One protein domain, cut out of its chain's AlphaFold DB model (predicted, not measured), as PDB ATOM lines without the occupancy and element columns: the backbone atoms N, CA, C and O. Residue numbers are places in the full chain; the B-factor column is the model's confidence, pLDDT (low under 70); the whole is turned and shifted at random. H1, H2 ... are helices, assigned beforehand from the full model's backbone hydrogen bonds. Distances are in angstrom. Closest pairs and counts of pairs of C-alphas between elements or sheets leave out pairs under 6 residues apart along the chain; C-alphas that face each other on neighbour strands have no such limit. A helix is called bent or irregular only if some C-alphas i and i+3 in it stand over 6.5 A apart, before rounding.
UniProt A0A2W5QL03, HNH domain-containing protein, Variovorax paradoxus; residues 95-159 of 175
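What this domain is: This is residues 95 to 159 of the 175 residues of the protein "HNH domain-containing protein" of Variovorax paradoxus (UniProt A0A2W5QL03). The bent helix H2 opens as a V, H1 packs on both its arms, and H3 is set off to one side, touching no helix. The printed part has 65 residues with three named helices, H1, H2, H3, and is all helix. It is only just compact, close to loose: radius of gyration of the C-alphas 12.6 A, spans 34 by 28 by 17 A.

How they stand to each other: Find H2, residues 118 to 140, one helix by its hydrogen bonds but bent: C-alphas 127 and 130 are 9.3 A apart. Its arms H2a, to 127, and H2b, from 130, stand at a steep tilt of 53 degrees. H1, residues 97 to 114, touches H2b; the closest C-alphas, Tyr 109 and Gly 135, are 4.1 A apart. H1 and H2a form a helical hairpin; their closest C-alphas, Gly 104 and Ala 124, are 4.7 A apart. H3, residues 146 to 157, is apart from H1, H2a and H2b. In H1, H2a, H2b and H3 every O i to N i+4 pair is within hydrogen-bond range.

Where its parts are: From C-alpha 97 at (17.093, 48.899, 298.616), H1 runs 25.7 A. H3 ends at C-alpha 157, (34.416, 60.477, 288.370).

The domain as a whole: The printed part has no cut, both links are tight, and residues 95 to 96 are under pLDDT 70.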
ATOM      1  N   GLN A  95      16.642  42.642 297.570       62.38
ATOM      2  CA  GLN A  95      16.053  43.301 298.747       62.38
ATOM      3  C   GLN A  95      15.616  44.760 298.475       62.38
ATOM      4  O   GLN A  95      16.154  45.422 297.590       62.38
ATOM      5  N   GLY A  96      14.706  45.298 299.300       67.25
ATOM      6  CA  GLY A  96      14.017  46.592 299.103       67.25
ATOM      7  C   GLY A  96      14.867  47.832 298.764       67.25
ATOM      8  O   GLY A  96      14.333  48.775 298.186       67.25
ATOM      9  N   ALA A  97      16.178  47.830 299.034       76.31
ATOM     10  CA  ALA A  97      17.093  48.899 298.616       76.31
ATOM     11  C   ALA A  97      17.167  49.071 297.083       76.31
ATOM     12  O   ALA A  97      17.305  50.191 296.598       76.31
ATOM     13  N   ALA A  98      17.020  47.988 296.311       83.44
ATOM     14  CA  ALA A  98      17.031  48.057 294.846       83.44
ATOM     15  C   ALA A  98      15.820  48.831 294.295       83.44
ATOM     16  O   ALA A  98      15.949  49.593 293.339       83.44
ATOM     17  N   TYR A  99      14.652  48.695 294.934       86.88
ATOM     18  CA  TYR A  99      13.455  49.449 294.560       86.88
ATOM     19  C   TYR A  99      13.600  50.937 294.863       86.88
ATOM     20  O   TYR A  99      13.217  51.759 294.040       86.88
ATOM     21  N   GLN A 100      14.181  51.286 296.013       90.50
ATOM     22  CA  GLN A 100      14.434  52.682 296.375       90.50
ATOM     23  C   GLN A 100      15.343  53.371 295.351       90.50
ATOM     24  O   GLN A 100      15.007  54.443 294.852       90.50
ATOM     25  N   GLN A 101      16.433  52.702 294.963       91.81
ATOM     26  CA  GLN A 101      17.347  53.173 293.921       91.81
ATOM     27  C   GLN A 101      16.658  53.293 292.559       91.81
ATOM     28  O   GLN A 101      16.800  54.308 291.883       91.81
ATOM     29  N   ALA A 102      15.867  52.291 292.158       92.19
ATOM     30  CA  ALA A 102      15.124  52.332 290.901       92.19
ATOM     31  C   ALA A 102      14.105  53.483 290.865       92.19
ATOM     32  O   ALA A 102      13.998  54.172 289.851       92.19
ATOM     33  N   ILE A 103      13.382  53.720 291.966       94.06
ATOM     34  CA  ILE A 103      12.431  54.832 292.089       94.06
ATOM     35  C   ILE A 103      13.162  56.171 291.994       94.06
ATOM     36  O   ILE A 103      12.751  57.011 291.194       94.06
ATOM     37  N   GLY A 104      14.259  56.348 292.741       96.25
ATOM     38  CA  GLY A 104      15.094  57.546 292.652       96.25
ATOM     39  C   GLY A 104      15.550  57.797 291.214       96.25
ATOM     40  O   GLY A 104      15.269  58.856 290.655       96.25
ATOM     41  N   LEU A 105      16.148  56.785 290.574       95.62
ATOM     42  CA  LEU A 105      16.641  56.852 289.194       95.62
ATOM     43  C   LEU A 105      15.556  57.260 288.191       95.62
ATOM     44  O   LEU A 105      15.776  58.153 287.371       95.62
ATOM     45  N   LEU A 106      14.382  56.625 288.250       95.25
ATOM     46  CA  LEU A 106      13.261  56.962 287.371       95.25
ATOM     47  C   LEU A 106      12.741  58.379 287.640       95.25
ATOM     48  O   LEU A 106      12.458  59.102 286.685       95.25
ATOM     49  N   GLY A 107      12.650  58.782 288.910       96.50
ATOM     50  CA  GLY A 107      12.247  60.131 289.306       96.50
ATOM     51  C   GLY A 107      13.126  61.194 288.656       96.50
ATOM     52  O   GLY A 107      12.615  62.045 287.930       96.50
ATOM     53  N   GLY A 108      14.446  61.071 288.807       96.56
ATOM     54  CA  GLY A 108      15.390  62.026 288.226       96.56
ATOM     55  C   GLY A 108      15.395  62.020 286.699       96.56
ATOM     56  O   GLY A 108      15.451  63.077 286.069       96.56
ATOM     57  N   TYR A 109      15.280  60.838 286.085       95.81
ATOM     58  CA  TYR A 109      15.209  60.704 284.628       95.81
ATOM     59  C   TYR A 109      14.005  61.449 284.044       95.81
ATOM     60  O   TYR A 109      14.147  62.228 283.097       95.81
ATOM     61  N   PHE A 110      12.818  61.260 284.626       94.75
ATOM     62  CA  PHE A 110      11.614  61.940 284.156       94.75
ATOM     63  C   PHE A 110      11.567  63.418 284.553       94.75
ATOM     64  O   PHE A 110      11.075  64.223 283.760       94.75
ATOM     65  N   ALA A 111      12.117  63.801 285.708       94.44
ATOM     66  CA  ALA A 111      12.266  65.204 286.089       94.44
ATOM     67  C   ALA A 111      13.077  65.984 285.037       94.44
ATOM     68  O   ALA A 111      12.647  67.051 284.601       94.44
ATOM     69  N   ALA A 112      14.181  65.407 284.546       92.06
ATOM     70  CA  ALA A 112      15.023  66.027 283.522       92.06
ATOM     71  C   ALA A 112      14.380  66.086 282.124       92.06
ATOM     72  O   ALA A 112      14.668  67.008 281.362       92.06
ATOM     73  N   LEU A 113      13.539  65.111 281.766       88.94
ATOM     74  CA  LEU A 113      12.980  65.010 280.413       88.94
ATOM     75  C   LEU A 113      11.635  65.704 280.228       88.94
ATOM     76  O   LEU A 113      11.395  66.301 279.180       88.94
ATOM     77  N   VAL A 114      10.730  65.564 281.195       87.38
ATOM     78  CA  VAL A 114       9.324  65.966 281.030       87.38
ATOM     79  C   VAL A 114       8.778  66.782 282.196       87.38
ATOM     80  O   VAL A 114       7.654  67.265 282.087       87.38
ATOM     81  N   SER A 115       9.570  66.985 283.257       85.62
ATOM     82  CA  SER A 115       9.138  67.526 284.550       85.62
ATOM     83  C   SER A 115       8.039  66.670 285.193       85.62
ATOM     84  O   SER A 115       6.980  66.419 284.620       85.62
ATOM     85  N   ILE A 116       8.262  66.233 286.427       91.94
ATOM     86  CA  ILE A 116       7.240  65.544 287.225       91.94
ATOM     87  C   ILE A 116       6.704  66.489 288.307       91.94
ATOM     88  O   ILE A 116       7.242  67.574 288.514       91.94
ATOM     89  N   GLY A 117       5.582  66.134 288.939       92.19
ATOM     90  CA  GLY A 117       5.000  66.965 289.996       92.19
ATOM     91  C   GLY A 117       5.941  67.066 291.205       92.19
ATOM     92  O   GLY A 117       6.559  66.059 291.547       92.19
ATOM     93  N   PRO A 118       6.018  68.223 291.891       93.50
ATOM     94  CA  PRO A 118       7.020  68.465 292.935       93.50
ATOM     95  C   PRO A 118       6.896  67.507 294.126       93.50
ATOM     96  O   PRO A 118       7.898  67.107 294.702       93.50
ATOM     97  N   GLU A 119       5.673  67.099 294.476       96.00
ATOM     98  CA  GLU A 119       5.446  66.099 295.528       96.00
ATOM     99  C   GLU A 119       5.996  64.726 295.117       96.00
ATOM    100  O   GLU A 119       6.713  64.091 295.882       96.00
ATOM    101  N   THR A 120       5.732  64.294 293.880       95.06
ATOM    102  CA  THR A 120       6.235  63.020 293.344       95.06
ATOM    103  C   THR A 120       7.755  63.022 293.189       95.06
ATOM    104  O   THR A 120       8.397  62.006 293.439       95.06
ATOM    105  N   GLU A 121       8.339  64.152 292.786       96.00
ATOM    106  CA  GLU A 121       9.794  64.307 292.722       96.00
ATOM    107  C   GLU A 121      10.419  64.179 294.111       96.00
ATOM    108  O   GLU A 121      11.358  63.406 294.294       96.00
ATOM    109  N   GLN A 122       9.846  64.858 295.110       97.44
ATOM    110  CA  GLN A 122      10.331  64.773 296.483       97.44
ATOM    111  C   GLN A 122      10.234  63.345 297.037       97.44
ATOM    112  O   GLN A 122      11.193  62.864 297.631       97.44
ATOM    113  N   GLU A 123       9.135  62.630 296.785       97.31
ATOM    114  CA  GLU A 123       8.999  61.219 297.173       97.31
ATOM    115  C   GLU A 123      10.075  60.323 296.528       97.31
ATOM    116  O   GLU A 123      10.577  59.394 297.168       97.31
ATOM    117  N   ALA A 124      10.467  60.598 295.278       96.69
ATOM    118  CA  ALA A 124      11.539  59.862 294.608       96.69
ATOM    119  C   ALA A 124      12.925  60.175 295.201       96.69
ATOM    120  O   ALA A 124      13.730  59.261 295.394       96.69
ATOM    121  N   ILE A 125      13.186  61.444 295.535       97.00
ATOM    122  CA  ILE A 125      14.406  61.877 296.235       97.00
ATOM    123  C   ILE A 125      14.500  61.213 297.615       97.00
ATOM    124  O   ILE A 125      15.566  60.726 297.993       97.00
ATOM    125  N   ASP A 126      13.385  61.146 298.343       97.00
ATOM    126  CA  ASP A 126      13.317  60.536 299.672       97.00
ATOM    127  C   ASP A 126      13.537  59.012 299.625       97.00
ATOM    128  O   ASP A 126      13.986  58.420 300.611       97.00
ATOM    129  N   CYS A 127      13.258  58.368 298.484       94.50
ATOM    130  CA  CYS A 127      13.598  56.964 298.258       94.50
ATOM    131  C   CYS A 127      15.112  56.762 298.104       94.50
ATOM    132  O   CYS A 127      15.680  55.961 298.844       94.50
ATOM    133  N   ASP A 128      15.755  57.457 297.158       95.81
ATOM    134  CA  ASP A 128      17.216  57.464 297.005       95.81
ATOM    135  C   ASP A 128      17.701  58.671 296.178       95.81
ATOM    136  O   ASP A 128      17.761  58.634 294.945       95.81
ATOM    137  N   GLY A 129      18.099  59.745 296.862       95.50
ATOM    138  CA  GLY A 129      18.551  60.983 296.219       95.50
ATOM    139  C   GLY A 129      19.793  60.816 295.335       95.50
ATOM    140  O   GLY A 129      19.931  61.508 294.331       95.50
ATOM    141  N   HIS A 130      20.676  59.859 295.642       94.56
ATOM    142  CA  HIS A 130      21.851  59.614 294.804       94.56
ATOM    143  C   HIS A 130      21.460  59.046 293.434       94.56
ATOM    144  O   HIS A 130      21.924  59.532 292.402       94.56
ATOM    145  N   SER A 131      20.577  58.043 293.412       95.75
ATOM    146  CA  SER A 131      20.035  57.509 292.163       95.75
ATOM    147  C   SER A 131      19.193  58.545 291.426       95.75
ATOM    148  O   SER A 131      19.253  58.585 290.202       95.75
ATOM    149  N   HIS A 132      18.480  59.428 292.132       97.25
ATOM    150  CA  HIS A 132      17.795  60.567 291.516       97.25
ATOM    151  C   HIS A 132      18.743  61.470 290.720       97.25
ATOM    152  O   HIS A 132      18.511  61.712 289.535       97.25
ATOM    153  N   ASP A 133      19.859  61.893 291.311       94.38
ATOM    154  CA  ASP A 133      20.854  62.705 290.602       94.38
ATOM    155  C   ASP A 133      21.427  61.972 289.376       94.38
ATOM    156  O   ASP A 133      21.594  62.562 288.303       94.38
ATOM    157  N   LEU A 134      21.675  60.662 289.493       92.50
ATOM    158  CA  LEU A 134      22.081  59.828 288.356       92.50
ATOM    159  C   LEU A 134      20.993  59.748 287.276       92.50
ATOM    160  O   LEU A 134      21.309  59.724 286.086       92.50
ATOM    161  N   GLY A 135      19.723  59.746 287.675       94.62
ATOM    162  CA  GLY A 135      18.573  59.796 286.781       94.62
ATOM    163  C   GLY A 135      18.559  61.078 285.958       94.62
ATOM    164  O   GLY A 135      18.410  61.014 284.739       94.62
ATOM    165  N   ILE A 136      18.806  62.229 286.594       93.00
ATOM    166  CA  ILE A 136      18.922  63.520 285.897       93.00
ATOM    167  C   ILE A 136      20.023  63.453 284.838       93.00
ATOM    168  O   ILE A 136      19.798  63.821 283.683       93.00
ATOM    169  N   LEU A 137      21.203  62.944 285.207       89.31
ATOM    170  CA  LEU A 137      22.307  62.768 284.261       89.31
ATOM    171  C   LEU A 137      21.910  61.856 283.096       89.31
ATOM    172  O   LEU A 137      22.212  62.177 281.949       89.31
ATOM    173  N   ALA A 138      21.207  60.754 283.371       89.62
ATOM    174  CA  ALA A 138      20.705  59.850 282.341       89.62
ATOM    175  C   ALA A 138      19.687  60.532 281.408       89.62
ATOM    176  O   ALA A 138      19.724  60.307 280.199       89.62
ATOM    177  N   GLY A 139      18.817  61.396 281.939       89.25
ATOM    178  CA  GLY A 139      17.859  62.173 281.151       89.25
ATOM    179  C   GLY A 139      18.549  63.184 280.234       89.25
ATOM    180  O   GLY A 139      18.258  63.237 279.043       89.25
ATOM    181  N   LEU A 140      19.536  63.922 280.754       85.12
ATOM    182  CA  LEU A 140      20.359  64.853 279.966       85.12
ATOM    183  C   LEU A 140      21.189  64.139 278.890       85.12
ATOM    184  O   LEU A 140      21.459  64.693 277.827       85.12
ATOM    185  N   ALA A 141      21.598  62.907 279.177       87.00
ATOM    186  CA  ALA A 141      22.340  62.041 278.277       87.00
ATOM    187  C   ALA A 141      21.469  61.366 277.206       87.00
ATOM    188  O   ALA A 141      22.028  60.753 276.292       87.00
ATOM    189  N   ALA A 142      20.137  61.432 277.294       81.06
ATOM    190  CA  ALA A 142      19.244  60.700 276.403       81.06
ATOM    191  C   ALA A 142      19.541  61.010 274.922       81.06
ATOM    192  O   ALA A 142      19.584  62.163 274.499       81.06
ATOM    193  N   GLY A 143      19.779  59.960 274.126       76.44
ATOM    194  CA  GLY A 143      20.158  60.074 272.708       76.44
ATOM    195  C   GLY A 143      21.656  60.278 272.436       76.44
ATOM    196  O   GLY A 143      22.059  60.322 271.274       76.44
ATOM    197  N   SER A 144      22.495  60.361 273.472       81.81
ATOM    198  CA  SER A 144      23.955  60.443 273.324       81.81
ATOM    199  C   SER A 144      24.577  59.088 272.978       81.81
ATOM    200  O   SER A 144      24.083  58.032 273.370       81.81
ATOM    201  N   GLN A 145      25.717  59.110 272.280       80.50
ATOM    202  CA  GLN A 145      26.499  57.896 272.025       80.50
ATOM    203  C   GLN A 145      27.241  57.456 273.292       80.50
ATOM    204  O   GLN A 145      27.818  58.284 273.999       80.50
ATOM    205  N   TRP A 146      27.310  56.148 273.542       76.06
ATOM    206  CA  TRP A 146      27.963  55.595 274.733       76.06
ATOM    207  C   TRP A 146      29.427  56.018 274.887       76.06
ATOM    208  O   TRP A 146      29.878  56.266 275.997       76.06
ATOM    209  N   ASP A 147      30.163  56.204 273.790       75.25
ATOM    210  CA  ASP A 147      31.550  56.691 273.827       75.25
ATOM    211  C   ASP A 147      31.680  58.089 274.413       75.25
ATOM    212  O   ASP A 147      32.679  58.401 275.059       75.25
ATOM    213  N   GLN A 148      30.689  58.940 274.163       79.31
ATOM    214  CA  GLN A 148      30.650  60.280 274.728       79.31
ATOM    215  C   GLN A 148      30.302  60.203 276.215       79.31
ATOM    216  O   GLN A 148      30.945  60.874 277.020       79.31
ATOM    217  N   LEU A 149      29.365  59.325 276.586       79.75
ATOM    218  CA  LEU A 149      28.978  59.099 277.980       79.75
ATOM    219  C   LEU A 149      30.107  58.497 278.817       79.75
ATOM    220  O   LEU A 149      30.369  58.981 279.911       79.75
ATOM    221  N   ALA A 150      30.831  57.507 278.296       78.19
ATOM    222  CA  ALA A 150      31.971  56.895 278.973       78.19
ATOM    223  C   ALA A 150      33.097  57.914 279.217       78.19
ATOM    224  O   ALA A 150      33.615  58.009 280.327       78.19
ATOM    225  N   ARG A 151      33.413  58.749 278.217       76.25
ATOM    226  CA  ARG A 151      34.382  59.848 278.384       76.25
ATOM    227  C   ARG A 151      33.905  60.879 279.401       76.25
ATOM    228  O   ARG A 151      34.702  61.357 280.201       76.25
ATOM    229  N   ALA A 152      32.620  61.232 279.377       76.31
ATOM    230  CA  ALA A 152      32.044  62.128 280.374       76.31
ATOM    231  C   ALA A 152      32.132  61.516 281.781       76.31
ATOM    232  O   ALA A 152      32.481  62.219 282.722       76.31
ATOM    233  N   ALA A 153      31.906  60.207 281.924       76.94
ATOM    234  CA  ALA A 153      32.031  59.501 283.193       76.94
ATOM    235  C   ALA A 153      33.469  59.519 283.736       76.94
ATOM    236  O   ALA A 153      33.642  59.743 284.932       76.94
ATOM    237  N   ASP A 154      34.492  59.360 282.891       72.88
ATOM    238  CA  ASP A 154      35.900  59.503 283.300       72.88
ATOM    239  C   ASP A 154      36.195  60.905 283.851       72.88
ATOM    240  O   ASP A 154      36.852  61.057 284.885       72.88
ATOM    241  N   ILE A 155      35.662  61.936 283.184       74.50
ATOM    242  CA  ILE A 155      35.808  63.337 283.598       74.50
ATOM    243  C   ILE A 155      35.092  63.579 284.932       74.50
ATOM    244  O   ILE A 155      35.681  64.149 285.848       74.50
ATOM    245  N   VAL A 156      33.840  63.131 285.057       72.88
ATOM    246  CA  VAL A 156      32.994  63.367 286.239       72.88
ATOM    247  C   VAL A 156      33.484  62.577 287.453       72.88
ATOM    248  O   VAL A 156      33.503  63.106 288.562       72.88
ATOM    249  N   ARG A 157      33.912  61.322 287.272       73.00
ATOM    250  CA  ARG A 157      34.416  60.477 288.370       73.00
ATOM    251  C   ARG A 157      35.846  60.826 288.774       73.00
ATOM    252  O   ARG A 157      36.278  60.403 289.846       73.00
ATOM    253  N   GLY A 158      36.592  61.525 287.916       74.44
ATOM    254  CA  GLY A 158      37.997  61.862 288.144       74.44
ATOM    255  C   GLY A 158      38.925  60.643 288.197       74.44
ATOM    256  O   GLY A 158      39.996  60.718 288.799       74.44
ATOM    257  N   LYS A 159      38.516  59.506 287.617       75.00
ATOM    258  CA  LYS A 159      39.294  58.260 287.556       75.00
ATOM    259  C   LYS A 159      38.961  57.481 286.287       75.00
ATOM    260  O   LYS A 159      37.836  57.571 285.807       75.00
TER     261      LYS A 159